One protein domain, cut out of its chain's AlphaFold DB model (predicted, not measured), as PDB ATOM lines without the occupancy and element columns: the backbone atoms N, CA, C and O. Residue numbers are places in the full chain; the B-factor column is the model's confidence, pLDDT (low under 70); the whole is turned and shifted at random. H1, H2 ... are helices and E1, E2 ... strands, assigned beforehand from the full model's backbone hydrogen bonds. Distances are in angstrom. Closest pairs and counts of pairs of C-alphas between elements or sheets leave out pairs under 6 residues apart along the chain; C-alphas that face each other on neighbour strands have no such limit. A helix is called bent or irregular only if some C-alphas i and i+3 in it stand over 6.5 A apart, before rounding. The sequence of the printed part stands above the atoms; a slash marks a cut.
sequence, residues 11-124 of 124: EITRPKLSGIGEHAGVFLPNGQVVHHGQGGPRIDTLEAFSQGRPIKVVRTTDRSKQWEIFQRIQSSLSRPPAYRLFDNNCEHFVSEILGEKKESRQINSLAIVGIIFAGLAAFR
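What this domain is: This is residues 11 to 124 of the 124 residues of the protein "NC domain protein" of Aquabacterium lacunae (UniProt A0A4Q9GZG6). A strongly twisted sheet of five strands has helices H2 and H3 packed over one face and the short helix H1 over the other, and from this compact body the C-terminal residues 110 to 124, which include helix H4, stick out as a free arm that makes the length. The printed part has 114 residues, with four named helices and five named strands in the order E1 E2 E3 E4 H1 E5 H2 H3 H4. The sheet runs E4 E3 E2 E1 E5, antiparallel throughout, and the class is mixed, helices and strands. The whole is only just loose, close to compact, with a radius of gyration of the C-alphas of 16.4 A and spans of 59 by 31 by 27 A.

How they stand to each other: The sheet holds E1, residues 11 to 15, E2, residues 22 to 27, E3, residues 32 to 37, E4, residues 40 to 45, and E5, residues 56 to 60. E1 to E4 form a meander, each strand the antiparallel neighbour of the one before. E4 and E5 are the edge strands. N 42 and O 35 of E4 and E3 are 2.9 A apart, N 34 and O 26 of E3 and E2 2.9 A, N 23 and O 14 of E2 and E1 2.7 A, and N 13 and O 56 of E1 and E5 2.8 A, each within hydrogen-bond range. H3, residues 88 to 98, is on the sheet at a height of 7.7 A, over E3 and E2, and runs along the strands, at 18 degrees to E3 on the local plane; its closest C-alphas to E3 are those of Cys 90 and His 36, 5.5 A apart. H2, residues 63 to 78, is on the same face at a height of 10.7 A. It touches H3 with residues 69 to 76 alone, the closest C-alphas being those of Arg 72 and Ile 97, 5.3 A apart, at a steep tilt of 48 degrees, opposite ways. H1, residues 46 to 50, is on the opposite face at a height of 7.5 A. H4, residues 110 to 122, is apart from H3. In H1, H3 and H4 every O i to N i+4 pair is within hydrogen-bond range; in H2 it is 10 of 12.

Where its parts are: E1 begins at C-alpha 11 (-39.683, -22.593, -46.616) and is 14.0 A long; E2 measures 15.2 A, E3 13.9 A, E4 15.8 A. H2 is 23.7 A long and irregular, with C-alphas 64 and 67 7.3 A apart. H3 is 15.4 A long, and H4, 18.6 A, ends at C-alpha 122 (-5.942, -8.305, -26.469).

The domain as a whole: The two farthest C-alphas, of Ser 64 and Arg 124, are 59.4 A apart. The printed part has no cut, and the link from H3 to H4 is long. Residues 79 to 88 and 101 to 124 have pLDDT under 70.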
ATOM      1  N   GLU A  11     -41.126 -22.743 -46.747       93.19
ATOM      2  CA  GLU A  11     -39.683 -22.593 -46.616       93.19
ATOM      3  C   GLU A  11     -39.141 -23.775 -45.822       93.19
ATOM      4  O   GLU A  11     -39.617 -24.073 -44.719       93.19
ATOM      5  N   ILE A  12     -38.118 -24.416 -46.373       93.06
ATOM      6  CA  ILE A  12     -37.401 -25.510 -45.737       93.06
ATOM      7  C   ILE A  12     -35.906 -25.217 -45.672       93.06
ATOM      8  O   ILE A  12     -35.348 -24.536 -46.534       93.06
ATOM      9  N   THR A  13     -35.244 -25.769 -44.662       93.44
ATOM     10  CA  THR A  13     -33.791 -25.694 -44.505       93.44
ATOM     11  C   THR A  13     -33.174 -27.059 -44.243       93.44
ATOM     12  O   THR A  13     -33.824 -27.977 -43.731       93.44
ATOM     13  N   ARG A  14     -31.898 -27.184 -44.609       92.81
ATOM     14  CA  ARG A  14     -31.026 -28.305 -44.245       92.81
ATOM     15  C   ARG A  14     -29.609 -27.808 -43.941       92.81
ATOM     16  O   ARG A  14     -29.178 -26.848 -44.582       92.81
ATOM     17  N   PRO A  15     -28.817 -28.507 -43.110       91.00
ATOM     18  CA  PRO A  15     -27.423 -28.129 -42.863       91.00
ATOM     19  C   PRO A  15     -26.564 -28.184 -44.134       91.00
ATOM     20  O   PRO A  15     -26.606 -29.181 -44.862       91.00
ATOM     21  N   LYS A  16     -25.735 -27.167 -44.398       87.19
ATOM     22  CA  LYS A  16     -24.852 -27.150 -45.582       87.19
ATOM     23  C   LYS A  16     -23.834 -28.287 -45.571       87.19
ATOM     24  O   LYS A  16     -23.374 -28.718 -44.516       87.19
ATOM     25  N   LEU A  17     -23.420 -28.723 -46.765       86.06
ATOM     26  CA  LEU A  17     -22.389 -29.758 -46.915       86.06
ATOM     27  C   LEU A  17     -21.054 -29.376 -46.264       86.06
ATOM     28  O   LEU A  17     -20.398 -30.246 -45.704       86.06
ATOM     29  N   SER A  18     -20.708 -28.085 -46.278       81.50
ATOM     30  CA  SER A  18     -19.526 -27.522 -45.613       81.50
ATOM     31  C   SER A  18     -19.545 -27.657 -44.086       81.50
ATOM     32  O   SER A  18     -18.526 -27.421 -43.450       81.50
ATOM     33  N   GLY A  19     -20.694 -27.995 -43.488       78.31
ATOM     34  CA  GLY A  19     -20.875 -28.086 -42.037       78.31
ATOM     35  C   GLY A  19     -21.189 -26.755 -41.348       78.31
ATOM     36  O   GLY A  19     -21.545 -26.763 -40.175       78.31
ATOM     37  N   ILE A  20     -21.119 -25.627 -42.061       79.06
ATOM     38  CA  ILE A  20     -21.381 -24.290 -41.513       79.06
ATOM     39  C   ILE A  20     -22.594 -23.683 -42.219       79.06
ATOM     40  O   ILE A  20     -22.606 -23.565 -43.444       79.06
ATOM     41  N   GLY A  21     -23.592 -23.280 -41.432       83.12
ATOM     42  CA  GLY A  21     -24.803 -22.614 -41.907       83.12
ATOM     43  C   GLY A  21     -25.888 -23.554 -42.443       83.12
ATOM     44  O   GLY A  21     -25.721 -24.771 -42.561       83.12
ATOM     45  N   GLU A  22     -27.023 -22.951 -42.781       88.12
ATOM     46  CA  GLU A  22     -28.212 -23.634 -43.293       88.12
ATOM     47  C   GLU A  22     -28.396 -23.313 -44.783       88.12
ATOM     48  O   GLU A  22     -28.121 -22.211 -45.259       88.12
ATOM     49  N   HIS A  23     -28.836 -24.303 -45.548       90.94
ATOM     50  CA  HIS A  23     -29.208 -24.170 -46.950       90.94
ATOM     51  C   HIS A  23     -30.724 -24.073 -47.051       90.94
ATOM     52  O   HIS A  23     -31.416 -25.013 -46.661       90.94
ATOM     53  N   ALA A  24     -31.224 -22.950 -47.563       92.25
ATOM     54  CA  ALA A  24     -32.651 -22.673 -47.663       92.25
ATOM     55  C   ALA A  24     -33.213 -23.035 -49.046       92.25
ATOM     56  O   ALA A  24     -32.526 -22.934 -50.067       92.25
ATOM     57  N   GLY A  25     -34.478 -23.444 -49.068       93.31
ATOM     58  CA  GLY A  25     -35.239 -23.729 -50.279       93.31
ATOM     59  C   GLY A  25     -36.740 -23.575 -50.057       93.31
ATOM     60  O   GLY A  25     -37.215 -23.493 -48.925       93.31
ATOM     61  N   VAL A  26     -37.488 -23.541 -51.156       94.81
ATOM     62  CA  VAL A  26     -38.950 -23.472 -51.172       94.81
ATOM     63  C   VAL A  26     -39.492 -24.814 -51.646       94.81
ATOM     64  O   VAL A  26     -39.317 -25.176 -52.807       94.81
ATOM     65  N   PHE A  27     -40.135 -25.557 -50.749       95.19
ATOM     66  CA  PHE A  27     -40.819 -26.803 -51.074       95.19
ATOM     67  C   PHE A  27     -42.173 -26.508 -51.721       95.19
ATOM     68  O   PHE A  27     -42.953 -25.689 -51.227       95.19
ATOM     69  N   LEU A  28     -42.436 -27.186 -52.831       93.94
ATOM     70  CA  LEU A  28     -43.626 -27.030 -53.647       93.94
ATOM     71  C   LEU A  28     -44.607 -28.192 -53.431       93.94
ATOM     72  O   LEU A  28     -44.183 -29.308 -53.129       93.94
ATOM     73  N   PRO A  29     -45.914 -27.984 -53.683       91.19
ATOM     74  CA  PRO A  29     -46.922 -29.033 -53.536       91.19
ATOM     75  C   PRO A  29     -46.684 -30.288 -54.383       91.19
ATOM     76  O   PRO A  29     -47.170 -31.366 -54.061       91.19
ATOM     77  N   ASN A  30     -45.921 -30.163 -55.471       90.56
ATOM     78  CA  ASN A  30     -45.558 -31.279 -56.339       90.56
ATOM     79  C   ASN A  30     -44.351 -32.096 -55.826       90.56
ATOM     80  O   ASN A  30     -43.858 -32.962 -56.543       90.56
ATOM     81  N   GLY A  31     -43.849 -31.817 -54.618       91.44
ATOM     82  CA  GLY A  31     -42.724 -32.533 -54.011       91.44
ATOM     83  C   GLY A  31     -41.337 -32.026 -54.413       91.44
ATOM     84  O   GLY A  31     -40.329 -32.570 -53.954       91.44
ATOM     85  N   GLN A  32     -41.265 -30.997 -55.261       94.81
ATOM     86  CA  GLN A  32     -40.005 -30.388 -55.682       94.81
ATOM     87  C   GLN A  32     -39.572 -29.263 -54.743       94.81
ATOM     88  O   GLN A  32     -40.366 -28.709 -53.985       94.81
ATOM     89  N   VAL A  33     -38.295 -28.903 -54.820       95.69
ATOM     90  CA  VAL A  33     -37.699 -27.806 -54.064       95.69
ATOM     91  C   VAL A  33     -37.051 -26.824 -55.027       95.69
ATOM     92  O   VAL A  33     -36.139 -27.184 -55.771       95.69
ATOM     93  N   VAL A  34     -37.489 -25.568 -54.978       94.62
ATOM     94  CA  VAL A  34     -36.826 -24.457 -55.666       94.62
ATOM     95  C   VAL A  34     -35.780 -23.877 -54.731       94.62
ATOM     96  O   VAL A  34     -36.091 -23.488 -53.606       94.62
ATOM     97  N   HIS A  35     -34.530 -23.812 -55.170       92.19
ATOM     98  CA  HIS A  35     -33.460 -23.253 -54.351       92.19
ATOM     99  C   HIS A  35     -32.328 -22.683 -55.204       92.19
ATOM    100  O   HIS A  35     -32.200 -22.973 -56.392       92.19
ATOM    101  N   HIS A  36     -31.470 -21.886 -54.573       87.62
ATOM    102  CA  HIS A  36     -30.283 -21.341 -55.216       87.62
ATOM    103  C   HIS A  36     -29.077 -22.244 -54.933       87.62
ATOM    104  O   HIS A  36     -28.496 -22.206 -53.851       87.62
ATOM    105  N   GLY A  37     -28.734 -23.128 -55.867       78.56
ATOM    106  CA  GLY A  37     -27.644 -24.092 -55.718       78.56
ATOM    107  C   GLY A  37     -26.282 -23.588 -56.203       78.56
ATOM    108  O   GLY A  37     -26.135 -22.455 -56.664       78.56
ATOM    109  N   GLN A  38     -25.270 -24.464 -56.142       72.00
ATOM    110  CA  GLN A  38     -24.037 -24.265 -56.913       72.00
ATOM    111  C   GLN A  38     -24.412 -24.272 -58.403       72.00
ATOM    112  O   GLN A  38     -25.036 -25.227 -58.861       72.00
ATOM    113  N   GLY A  39     -24.107 -23.186 -59.117       74.56
ATOM    114  CA  GLY A  39     -24.514 -22.979 -60.514       74.56
ATOM    115  C   GLY A  39     -25.761 -22.108 -60.723       74.56
ATOM    116  O   GLY A  39     -26.031 -21.748 -61.862       74.56
ATOM    117  N   GLY A  40     -26.477 -21.712 -59.660       80.19
ATOM    118  CA  GLY A  40     -27.600 -20.765 -59.741       80.19
ATOM    119  C   GLY A  40     -28.955 -21.311 -59.262       80.19
ATOM    120  O   GLY A  40     -29.010 -22.375 -58.632       80.19
ATOM    121  N   PRO A  41     -30.051 -20.571 -59.526       86.88
ATOM    122  CA  PRO A  41     -31.425 -21.010 -59.285       86.88
ATOM    123  C   PRO A  41     -31.736 -22.326 -60.002       86.88
ATOM    124  O   PRO A  41     -31.485 -22.451 -61.199       86.88
ATOM    125  N   ARG A  42     -32.304 -23.305 -59.292       89.31
ATOM    126  CA  ARG A  42     -32.739 -24.575 -59.887       89.31
ATOM    127  C   ARG A  42     -33.895 -25.214 -59.121       89.31
ATOM    128  O   ARG A  42     -34.244 -24.778 -58.021       89.31
ATOM    129  N   ILE A  43     -34.461 -26.260 -59.719       93.75
ATOM    130  CA  ILE A  43     -35.518 -27.087 -59.141       93.75
ATOM    131  C   ILE A  43     -34.996 -28.514 -59.009       93.75
ATOM    132  O   ILE A  43     -34.628 -29.123 -60.009       93.75
ATOM    133  N   ASP A  44     -35.033 -29.049 -57.794       95.00
ATOM    134  CA  ASP A  44     -34.598 -30.408 -57.476       95.00
ATOM    135  C   ASP A  44     -35.717 -31.197 -56.784       95.00
ATOM    136  O   ASP A  44     -36.715 -30.638 -56.322       95.00
ATOM    137  N   THR A  45     -35.550 -32.515 -56.668       95.38
ATOM    138  CA  THR A  45     -36.371 -33.317 -55.751       95.38
ATOM    139  C   THR A  45     -36.027 -32.987 -54.296       95.38
ATOM    140  O   THR A  45     -34.919 -32.537 -53.990       95.38
ATOM    141  N   LEU A  46     -36.952 -33.257 -53.366       94.56
ATOM    142  CA  LEU A  46     -36.670 -33.126 -51.931       94.56
ATOM    143  C   LEU A  46     -35.448 -33.956 -51.501       94.56
ATOM    144  O   LEU A  46     -34.633 -33.498 -50.700       94.56
ATOM    145  N   GLU A  47     -35.294 -35.154 -52.063       95.06
ATOM    146  CA  GLU A  47     -34.156 -36.035 -51.802       95.06
ATOM    147  C   GLU A  47     -32.834 -35.396 -52.248       95.06
ATOM    148  O   GLU A  47     -31.920 -35.248 -51.432       95.06
ATOM    149  N   ALA A  48     -32.763 -34.922 -53.497       94.62
ATOM    150  CA  ALA A  48     -31.582 -34.257 -54.044       94.62
ATOM    151  C   ALA A  48     -31.236 -32.962 -53.291       94.62
ATOM    152  O   ALA A  48     -30.059 -32.681 -53.060       94.62
ATOM    153  N   PHE A  49     -32.241 -32.205 -52.841       94.50
ATOM    154  CA  PHE A  49     -32.039 -31.031 -51.991       94.50
ATOM    155  C   PHE A  49     -31.472 -31.408 -50.611       94.50
ATOM    156  O   PHE A  49     -30.522 -30.783 -50.127       94.50
ATOM    157  N   SER A  50     -32.050 -32.431 -49.970       94.50
ATOM    158  CA  SER A  50     -31.677 -32.857 -48.617       94.50
ATOM    159  C   SER A  50     -30.264 -33.431 -48.551       94.50
ATOM    160  O   SER A  50     -29.534 -33.167 -47.593       94.50
ATOM    161  N   GLN A  51     -29.861 -34.189 -49.576       94.12
ATOM    162  CA  GLN A  51     -28.603 -34.937 -49.616       94.12
ATOM    163  C   GLN A  51     -28.404 -35.793 -48.352       94.12
ATOM    164  O   GLN A  51     -27.334 -35.780 -47.744       94.12
ATOM    165  N   GLY A  52     -29.474 -36.464 -47.906       93.88
ATOM    166  CA  GLY A  52     -29.470 -37.312 -46.709       93.88
ATOM    167  C   GLY A  52     -29.439 -36.555 -45.375       93.88
ATOM    168  O   GLY A  52     -29.283 -37.176 -44.327       93.88
ATOM    169  N   ARG A  53     -29.568 -35.222 -45.380       93.62
ATOM    170  CA  ARG A  53     -29.556 -34.392 -44.164       93.62
ATOM    171  C   ARG A  53     -30.972 -34.103 -43.660       93.62
ATOM    172  O   ARG A  53     -31.897 -34.022 -44.467       93.62
ATOM    173  N   PRO A  54     -31.154 -33.903 -42.341       92.88
ATOM    174  CA  PRO A  54     -32.466 -33.614 -41.779       92.88
ATOM    175  C   PRO A  54     -33.023 -32.295 -42.322       92.88
ATOM    176  O   PRO A  54     -32.338 -31.271 -42.322       92.88
ATOM    177  N   ILE A  55     -34.286 -32.337 -42.742       94.00
ATOM    178  CA  ILE A  55     -35.037 -31.182 -43.232       94.00
ATOM    179  C   ILE A  55     -35.811 -30.549 -42.078       94.00
ATOM    180  O   ILE A  55     -36.449 -31.243 -41.282       94.00
ATOM    181  N   LYS A  56     -35.787 -29.220 -42.015       92.75
ATOM    182  CA  LYS A  56     -36.602 -28.416 -41.104       92.75
ATOM    183  C   LYS A  56     -37.563 -27.575 -41.932       92.75
ATOM    184  O   LYS A  56     -37.142 -26.930 -42.885       92.75
ATOM    185  N   VAL A  57     -38.840 -27.552 -41.559       91.56
ATOM    186  CA  VAL A  57     -39.779 -26.551 -42.084       91.56
ATOM    187  C   VAL A  57     -39.605 -25.288 -41.254       91.56
ATOM    188  O   VAL A  57     -39.760 -25.335 -40.036       91.56
ATOM    189  N   VAL A  58     -39.266 -24.180 -41.907       89.62
ATOM    190  CA  VAL A  58     -39.095 -22.876 -41.254       89.62
ATOM    191  C   VAL A  58     -40.440 -22.175 -41.124       89.62
ATOM    192  O   VAL A  58     -40.761 -21.640 -40.066       89.62
ATOM    193  N   ARG A  59     -41.238 -22.184 -42.197       87.88
ATOM    194  CA  ARG A  59     -42.583 -21.590 -42.236       87.88
ATOM    195  C   ARG A  59     -43.383 -22.091 -43.427       87.88
ATOM    196  O   ARG A  59     -42.821 -22.466 -44.452       87.88
ATOM    197  N   THR A  60     -44.699 -22.038 -43.302       88.56
ATOM    198  CA  THR A  60     -45.658 -22.327 -44.373       88.56
ATOM    199  C   THR A  60     -46.243 -21.034 -44.919       88.56
ATOM    200  O   THR A  60     -46.503 -20.106 -44.153       88.56
ATOM    201  N   THR A  61     -46.496 -20.972 -46.221       86.88
ATOM    202  CA  THR A  61     -47.189 -19.832 -46.829       86.88
ATOM    203  C   THR A  61     -48.686 -20.073 -46.955       86.88
ATOM    204  O   THR A  61     -49.139 -21.211 -47.081       86.88
ATOM    205  N   ASP A  62     -49.444 -18.981 -47.005       86.38
ATOM    206  CA  ASP A  62     -50.869 -19.007 -47.315       86.38
ATOM    207  C   ASP A  62     -51.121 -19.514 -48.748       86.38
ATOM    208  O   ASP A  62     -50.397 -19.156 -49.684       86.38
ATOM    209  N   ARG A  63     -52.165 -20.333 -48.930       85.12
ATOM    210  CA  ARG A  63     -52.559 -20.862 -50.244       85.12
ATOM    211  C   ARG A  63     -52.928 -19.759 -51.237       85.12
ATOM    212  O   ARG A  63     -52.629 -19.895 -52.418       85.12
ATOM    213  N   SER A  64     -53.502 -18.653 -50.768       87.50
ATOM    214  CA  SER A  64     -53.836 -17.489 -51.600       87.50
ATOM    215  C   SER A  64     -52.620 -16.887 -52.313       87.50
ATOM    216  O   SER A  64     -52.759 -16.332 -53.399       87.50
ATOM    217  N   LYS A  65     -51.412 -17.053 -51.756       88.06
ATOM    218  CA  LYS A  65     -50.163 -16.529 -52.329       88.06
ATOM    219  C   LYS A  65     -49.512 -17.465 -53.345       88.06
ATOM    220  O   LYS A  65     -48.514 -17.083 -53.954       88.06
ATOM    221  N   GLN A  66     -50.036 -18.680 -53.541       89.31
ATOM    222  CA  GLN A  66     -49.400 -19.687 -54.400       89.31
ATOM    223  C   GLN A  66     -49.165 -19.175 -55.821       89.31
ATOM    224  O   GLN A  66     -48.074 -19.354 -56.354       89.31
ATOM    225  N   TRP A  67     -50.154 -18.501 -56.410       89.94
ATOM    226  CA  TRP A  67     -50.033 -17.949 -57.758       89.94
ATOM    227  C   TRP A  67     -48.879 -16.942 -57.874       89.94
ATOM    228  O   TRP A  67     -48.018 -17.089 -58.741       89.94
ATOM    229  N   GLU A  68     -48.809 -15.966 -56.963       92.19
ATOM    230  CA  GLU A  68     -47.725 -14.975 -56.942       92.19
ATOM    231  C   GLU A  68     -46.355 -15.632 -56.750       92.19
ATOM    232  O   GLU A  68     -45.384 -15.252 -57.404       92.19
ATOM    233  N   ILE A  69     -46.274 -16.636 -55.873       91.81
ATOM    234  CA  ILE A  69     -45.041 -17.382 -55.618       91.81
ATOM    235  C   ILE A  69     -44.580 -18.101 -56.892       91.81
ATOM    236  O   ILE A  69     -43.408 -18.004 -57.253       91.81
ATOM    237  N   PHE A  70     -45.484 -18.757 -57.626       91.50
ATOM    238  CA  PHE A  70     -45.143 -19.388 -58.905       91.50
ATOM    239  C   PHE A  70     -44.678 -18.376 -59.956       91.50
ATOM    240  O   PHE A  70     -43.704 -18.644 -60.660       91.50
ATOM    241  N   GLN A  71     -45.303 -17.198 -60.040       90.56
ATOM    242  CA  GLN A  71     -44.839 -16.141 -60.945       90.56
ATOM    243  C   GLN A  71     -43.417 -15.674 -60.602       90.56
ATOM    244  O   GLN A  71     -42.586 -15.514 -61.499       90.56
ATOM    245  N   ARG A  72     -43.109 -15.507 -59.309       90.62
ATOM    246  CA  ARG A  72     -41.764 -15.129 -58.852       90.62
ATOM    247  C   ARG A  72     -40.742 -16.225 -59.144       90.62
ATOM    248  O   ARG A  72     -39.698 -15.912 -59.698       90.62
ATOM    249  N   ILE A  73     -41.071 -17.497 -58.897       90.00
ATOM    250  CA  ILE A  73     -40.216 -18.645 -59.254       90.00
ATOM    251  C   ILE A  73     -39.854 -18.609 -60.740       90.00
ATOM    252  O   ILE A  73     -38.675 -18.672 -61.086       90.00
ATOM    253  N   GLN A  74     -40.849 -18.458 -61.616       88.38
ATOM    254  CA  GLN A  74     -40.614 -18.414 -63.061       88.38
ATOM    255  C   GLN A  74     -39.718 -17.237 -63.458       88.38
ATOM    256  O   GLN A  74     -38.793 -17.401 -64.257       88.38
ATOM    257  N   SER A  75     -39.941 -16.062 -62.865       85.50
ATOM    258  CA  SER A  75     -39.097 -14.885 -63.083       85.50
ATOM    259  C   SER A  75     -37.648 -15.128 -62.641       85.50
ATOM    260  O   SER A  75     -36.721 -14.873 -63.414       85.50
ATOM    261  N   SER A  76     -37.437 -15.662 -61.434       81.94
ATOM    262  CA  SER A  76     -36.100 -15.872 -60.865       81.94
ATOM    263  C   SER A  76     -35.317 -16.989 -61.573       81.94
ATOM    264  O   SER A  76     -34.092 -16.923 -61.636       81.94
ATOM    265  N   LEU A  77     -35.996 -17.988 -62.153       82.06
ATOM    266  CA  LEU A  77     -35.365 -19.016 -62.995       82.06
ATOM    267  C   LEU A  77     -34.989 -18.490 -64.389       82.06
ATOM    268  O   LEU A  77     -33.983 -18.908 -64.954       82.06
ATOM    269  N   SER A  78     -35.775 -17.560 -64.937       78.88
ATOM    270  CA  SER A  78     -35.568 -17.021 -66.292       78.88
ATOM    271  C   SER A  78     -34.468 -15.955 -66.363       78.88
ATOM    272  O   SER A  78     -33.913 -15.706 -67.432       78.88
ATOM    273  N   ARG A  79     -34.165 -15.286 -65.244       68.69
ATOM    274  CA  ARG A  79     -33.134 -14.240 -65.143       68.69
ATOM    275  C   ARG A  79     -32.263 -14.474 -63.907       68.69
ATOM    276  O   ARG A  79     -32.417 -13.756 -62.918       68.69
ATOM    277  N   PRO A  80     -31.364 -15.470 -63.936       60.47
ATOM    278  CA  PRO A  80     -30.521 -15.755 -62.788       60.47
ATOM    279  C   PRO A  80     -29.633 -14.533 -62.485       60.47
ATOM    280  O   PRO A  80     -28.945 -14.043 -63.387       60.47
ATOM    281  N   PRO A  81     -29.642 -13.998 -61.249       55.12
ATOM    282  CA  PRO A  81     -28.759 -12.898 -60.886       55.12
ATOM    283  C   PRO A  81     -27.295 -13.329 -61.021       55.12
ATOM    284  O   PRO A  81     -26.946 -14.489 -60.793       55.12
ATOM    285  N   ALA A  82     -26.426 -12.383 -61.394       53.47
ATOM    286  CA  ALA A  82     -24.998 -12.640 -61.555       53.47
ATOM    287  C   ALA A  82     -24.404 -13.267 -60.281       53.47
ATOM    288  O   ALA A  82     -24.624 -12.785 -59.168       53.47
ATOM    289  N   TYR A  83     -23.654 -14.350 -60.475       48.62
ATOM    290  CA  TYR A  83     -23.086 -15.195 -59.431       48.62
ATOM    291  C   TYR A  83     -22.329 -14.389 -58.367       48.62
ATOM    292  O   TYR A  83     -21.300 -13.775 -58.644       48.62
ATOM    293  N   ARG A  84     -22.818 -14.426 -57.122       52.09
ATOM    294  CA  ARG A  84     -22.058 -14.017 -55.934       52.09
ATOM    295  C   ARG A  84     -21.959 -15.225 -55.014       52.09
ATOM    296  O   ARG A  84     -22.966 -15.680 -54.498       52.09
ATOM    297  N   LEU A  85     -20.774 -15.800 -54.852       45.47
ATOM    298  CA  LEU A  85     -20.523 -16.798 -53.804       45.47
ATOM    299  C   LEU A  85     -21.011 -16.226 -52.455       45.47
ATOM    300  O   LEU A  85     -20.863 -15.027 -52.277       45.47
ATOM    301  N   PHE A  86     -21.589 -17.048 -51.564       49.59
ATOM    302  CA  PHE A  86     -21.966 -16.795 -50.146       49.59
ATOM    303  C   PHE A  86     -23.455 -16.952 -49.768       49.59
ATOM    304  O   PHE A  86     -24.375 -16.878 -50.586       49.59
ATOM    305  N   ASP A  87     -23.643 -17.209 -48.467       52.69
ATOM    306  CA  ASP A  87     -24.867 -17.598 -47.751       52.69
ATOM    307  C   ASP A  87     -26.065 -16.672 -47.987       52.69
ATOM    308  O   ASP A  87     -27.204 -17.141 -48.031       52.69
ATOM    309  N   ASN A  88     -25.795 -15.390 -48.236       59.78
ATOM    310  CA  ASN A  88     -26.798 -14.356 -48.465       59.78
ATOM    311  C   ASN A  88     -27.724 -14.704 -49.638       59.78
ATOM    312  O   ASN A  88     -28.913 -14.414 -49.582       59.78
ATOM    313  N   ASN A  89     -27.229 -15.371 -50.685       70.12
ATOM    314  CA  ASN A  89     -28.058 -15.639 -51.860       70.12
ATOM    315  C   ASN A  89     -29.180 -16.637 -51.592       70.12
ATOM    316  O   ASN A  89     -30.233 -16.505 -52.201       70.12
ATOM    317  N   CYS A  90     -28.983 -17.633 -50.720       78.50
ATOM    318  CA  CYS A  90     -30.019 -18.642 -50.477       78.50
ATOM    319  C   CYS A  90     -31.205 -18.022 -49.737       78.50
ATOM    320  O   CYS A  90     -32.346 -18.176 -50.162       78.50
ATOM    321  N   GLU A  91     -30.923 -17.272 -48.671       78.12
ATOM    322  CA  GLU A  91     -31.947 -16.559 -47.905       78.12
ATOM    323  C   GLU A  91     -32.602 -15.464 -48.749       78.12
ATOM    324  O   GLU A  91     -33.824 -15.380 -48.796       78.12
ATOM    325  N   HIS A  92     -31.818 -14.668 -49.484       79.19
ATOM    326  CA  HIS A  92     -32.372 -13.636 -50.361       79.19
ATOM    327  C   HIS A  92     -33.249 -14.213 -51.470       79.19
ATOM    328  O   HIS A  92     -34.309 -13.659 -51.738       79.19
ATOM    329  N   PHE A  93     -32.836 -15.322 -52.083       84.25
ATOM    330  CA  PHE A  93     -33.602 -15.990 -53.129       84.25
ATOM    331  C   PHE A  93     -34.934 -16.527 -52.600       84.25
ATOM    332  O   PHE A  93     -35.975 -16.327 -53.221       84.25
ATOM    333  N   VAL A  94     -34.924 -17.157 -51.423       87.69
ATOM    334  CA  VAL A  94     -36.154 -17.616 -50.768       87.69
ATOM    335  C   VAL A  94     -37.054 -16.432 -50.412       87.69
ATOM    336  O   VAL A  94     -38.235 -16.457 -50.749       87.69
ATOM    337  N   SER A  95     -36.518 -15.369 -49.805       85.19
ATOM    338  CA  SER A  95     -37.298 -14.170 -49.469       85.19
ATOM    339  C   SER A  95     -37.901 -13.499 -50.705       85.19
ATOM    340  O   SER A  95     -39.055 -13.076 -50.663       85.19
ATOM    341  N   GLU A  96     -37.161 -13.441 -51.817       84.75
ATOM    342  CA  GLU A  96     -37.661 -12.931 -53.097       84.75
ATOM    343  C   GLU A  96     -38.835 -13.773 -53.600       84.75
ATOM    344  O   GLU A  96     -39.900 -13.223 -53.870       84.75
ATOM    345  N   ILE A  97     -38.687 -15.101 -53.641       88.00
ATOM    346  CA  ILE A  97     -39.754 -16.018 -54.066       88.00
ATOM    347  C   ILE A  97     -40.999 -15.877 -53.183       88.00
ATOM    348  O   ILE A  97     -42.125 -15.821 -53.683       88.00
ATOM    349  N   LEU A  98     -40.812 -15.795 -51.868       88.44
ATOM    350  CA  LEU A  98     -41.914 -15.713 -50.912       88.44
ATOM    351  C   LEU A  98     -42.525 -14.303 -50.810       88.44
ATOM    352  O   LEU A  98     -43.576 -14.138 -50.189       88.44
ATOM    353  N   GLY A  99     -41.937 -13.302 -51.476       80.88
ATOM    354  CA  GLY A  99     -42.423 -11.920 -51.490       80.88
ATOM    355  C   GLY A  99     -42.205 -11.176 -50.176       80.88
ATOM    356  O   GLY A  99     -42.985 -10.287 -49.832       80.88
ATOM    357  N   GLU A 100     -41.179 -11.552 -49.419       75.62
ATOM    358  CA  GLU A 100     -40.840 -10.909 -48.155       75.62
ATOM    359  C   GLU A 100     -39.940  -9.692 -48.389       75.62
ATOM    360  O   GLU A 100     -39.074  -9.679 -49.268       75.62
ATOM    361  N   LYS A 101     -40.131  -8.641 -47.582       55.19
ATOM    362  CA  LYS A 101     -39.186  -7.519 -47.559       55.19
ATOM    363  C   LYS A 101     -37.829  -8.038 -47.080       55.19
ATOM    364  O   LYS A 101     -37.775  -8.917 -46.224       55.19
ATOM    365  N   LYS A 102     -36.742  -7.489 -47.636       49.88
ATOM    366  CA  LYS A 102     -35.348  -7.805 -47.281       49.88
ATOM    367  C   LYS A 102     -35.030  -7.363 -45.848       49.88
ATOM    368  O   LYS A 102     -34.248  -6.443 -45.644       49.88
ATOM    369  N   GLU A 103     -35.642  -7.979 -44.852       44.22
ATOM    370  CA  GLU A 103     -35.151  -7.875 -43.489       44.22
ATOM    371  C   GLU A 103     -34.037  -8.902 -43.328       44.22
ATOM    372  O   GLU A 103     -34.209 -10.094 -43.584       44.22
ATOM    373  N   SER A 104     -32.850  -8.396 -43.002       44.81
ATOM    374  CA  SER A 104     -31.650  -9.190 -42.777       44.81
ATOM    375  C   SER A 104     -31.899 -10.165 -41.627       44.81
ATOM    376  O   SER A 104     -31.762  -9.807 -40.460       44.81
ATOM    377  N   ARG A 105     -32.240 -11.417 -41.946       49.12
ATOM    378  CA  ARG A 105     -32.284 -12.525 -40.977       49.12
ATOM    379  C   ARG A 105     -30.873 -13.007 -40.592       49.12
ATOM    380  O   ARG A 105     -30.717 -13.963 -39.841       49.12
ATOM    381  N   GLN A 106     -29.834 -12.317 -41.057       46.12
ATOM    382  CA  GLN A 106     -28.445 -12.650 -40.786       46.12
ATOM    383  C   GLN A 106     -27.933 -11.902 -39.558       46.12
ATOM    384  O   GLN A 106     -27.291 -10.860 -39.663       46.12
ATOM    385  N   ILE A 107     -28.154 -12.483 -38.383       45.06
ATOM    386  CA  ILE A 107     -27.201 -12.343 -37.281       45.06
ATOM    387  C   ILE A 107     -26.896 -13.748 -36.764       45.06
ATOM    388  O   ILE A 107     -27.651 -14.287 -35.964       45.06
ATOM    389  N   ASN A 108     -25.814 -14.350 -37.268       45.56
ATOM    390  CA  ASN A 108     -24.773 -15.040 -36.487       45.56
ATOM    391  C   ASN A 108     -24.019 -16.087 -37.314       45.56
ATOM    392  O   ASN A 108     -24.418 -17.242 -37.415       45.56
ATOM    393  N   SER A 109     -22.844 -15.692 -37.795       43.88
ATOM    394  CA  SER A 109     -21.696 -16.600 -37.935       43.88
ATOM    395  C   SER A 109     -20.375 -15.820 -37.952       43.88
ATOM    396  O   SER A 109     -19.407 -16.254 -37.337       43.88
ATOM    397  N   LEU A 110     -20.351 -14.599 -38.511       45.69
ATOM    398  CA  LEU A 110     -19.174 -13.714 -38.434       45.69
ATOM    399  C   LEU A 110     -18.930 -13.090 -37.049       45.69
ATOM    400  O   LEU A 110     -17.779 -12.815 -36.713       45.69
ATOM    401  N   ALA A 111     -19.968 -12.901 -36.227       45.78
ATOM    402  CA  ALA A 111     -19.799 -12.342 -34.882       45.78
ATOM    403  C   ALA A 111     -18.909 -13.229 -33.989       45.78
ATOM    404  O   ALA A 111     -18.152 -12.718 -33.169       45.78
ATOM    405  N   ILE A 112     -18.923 -14.551 -34.200       48.84
ATOM    406  CA  ILE A 112     -18.095 -15.494 -33.433       48.84
ATOM    407  C   ILE A 112     -16.622 -15.410 -33.867       48.84
ATOM    408  O   ILE A 112     -15.732 -15.435 -33.021       48.84
ATOM    409  N   VAL A 113     -16.346 -15.234 -35.164       52.06
ATOM    410  CA  VAL A 113     -14.964 -15.108 -35.668       52.06
ATOM    411  C   VAL A 113     -14.321 -13.798 -35.198       52.06
ATOM    412  O   VAL A 113     -13.155 -13.796 -34.805       52.06
ATOM    413  N   GLY A 114     -15.083 -12.699 -35.158       50.97
ATOM    414  CA  GLY A 114     -14.598 -11.408 -34.656       50.97
ATOM    415  C   GLY A 114     -14.207 -11.430 -33.173       50.97
ATOM    416  O   GLY A 114     -13.185 -10.853 -32.806       50.97
ATOM    417  N   ILE A 115     -14.959 -12.146 -32.329       54.62
ATOM    418  CA  ILE A 115     -14.665 -12.263 -30.889       54.62
ATOM    419  C   ILE A 115     -13.373 -13.062 -30.645       54.62
ATOM    420  O   ILE A 115     -12.578 -12.685 -29.785       54.62
ATOM    421  N   ILE A 116     -13.115 -14.119 -31.423       56.22
ATOM    422  CA  ILE A 116     -11.896 -14.934 -31.280       56.22
ATOM    423  C   ILE A 116     -10.644 -14.128 -31.665       56.22
ATOM    424  O   ILE A 116      -9.651 -14.154 -30.937       56.22
ATOM    425  N   PHE A 117     -10.690 -13.366 -32.764       55.47
ATOM    426  CA  PHE A 117      -9.559 -12.527 -33.182       55.47
ATOM    427  C   PHE A 117      -9.323 -11.330 -32.250       55.47
ATOM    428  O   PHE A 117      -8.171 -11.015 -31.956       55.47
ATOM    429  N   ALA A 118     -10.382 -10.694 -31.739       56.59
ATOM    430  CA  ALA A 118     -10.252  -9.608 -30.767       56.59
ATOM    431  C   ALA A 118      -9.671 -10.096 -29.427       56.59
ATOM    432  O   ALA A 118      -8.831  -9.416 -28.843       56.59
ATOM    433  N   GLY A 119     -10.054 -11.295 -28.972       54.00
ATOM    434  CA  GLY A 119      -9.472 -11.920 -27.783       54.00
ATOM    435  C   GLY A 119      -7.978 -12.218 -27.946       54.00
ATOM    436  O   GLY A 119      -7.184 -11.850 -27.091       54.00
ATOM    437  N   LEU A 120      -7.565 -12.808 -29.071       54.28
ATOM    438  CA  LEU A 120      -6.149 -13.107 -29.345       54.28
ATOM    439  C   LEU A 120      -5.263 -11.856 -29.467       54.28
ATOM    440  O   LEU A 120      -4.096 -11.905 -29.090       54.28
ATOM    441  N   ALA A 121      -5.802 -10.742 -29.969       56.31
ATOM    442  CA  ALA A 121      -5.077  -9.473 -30.055       56.31
ATOM    443  C   ALA A 121      -4.972  -8.739 -28.704       56.31
ATOM    444  O   ALA A 121      -4.013  -8.005 -28.497       56.31
ATOM    445  N   ALA A 122      -5.927  -8.940 -27.790       55.38
ATOM    446  CA  ALA A 122      -5.942  -8.305 -26.469       55.38
ATOM    447  C   ALA A 122      -5.068  -9.019 -25.413       55.38
ATOM    448  O   ALA A 122      -4.828  -8.460 -24.347       55.38
ATOM    449  N   PHE A 123      -4.596 -10.240 -25.699       54.62
ATOM    450  CA  PHE A 123      -3.696 -11.029 -24.841       54.62
ATOM    451  C   PHE A 123      -2.237 -11.059 -25.344       54.62
ATOM    452  O   PHE A 123      -1.465 -11.937 -24.952       54.62
ATOM    453  N   ARG A 124      -1.855 -10.121 -26.215       49.22
ATOM    454  CA  ARG A 124      -0.475  -9.922 -26.671       49.22
ATOM    455  C   ARG A 124       0.090  -8.626 -26.100       49.22
ATOM    456  O   ARG A 124       1.313  -8.613 -25.845       49.22
TER     457      ARG A 124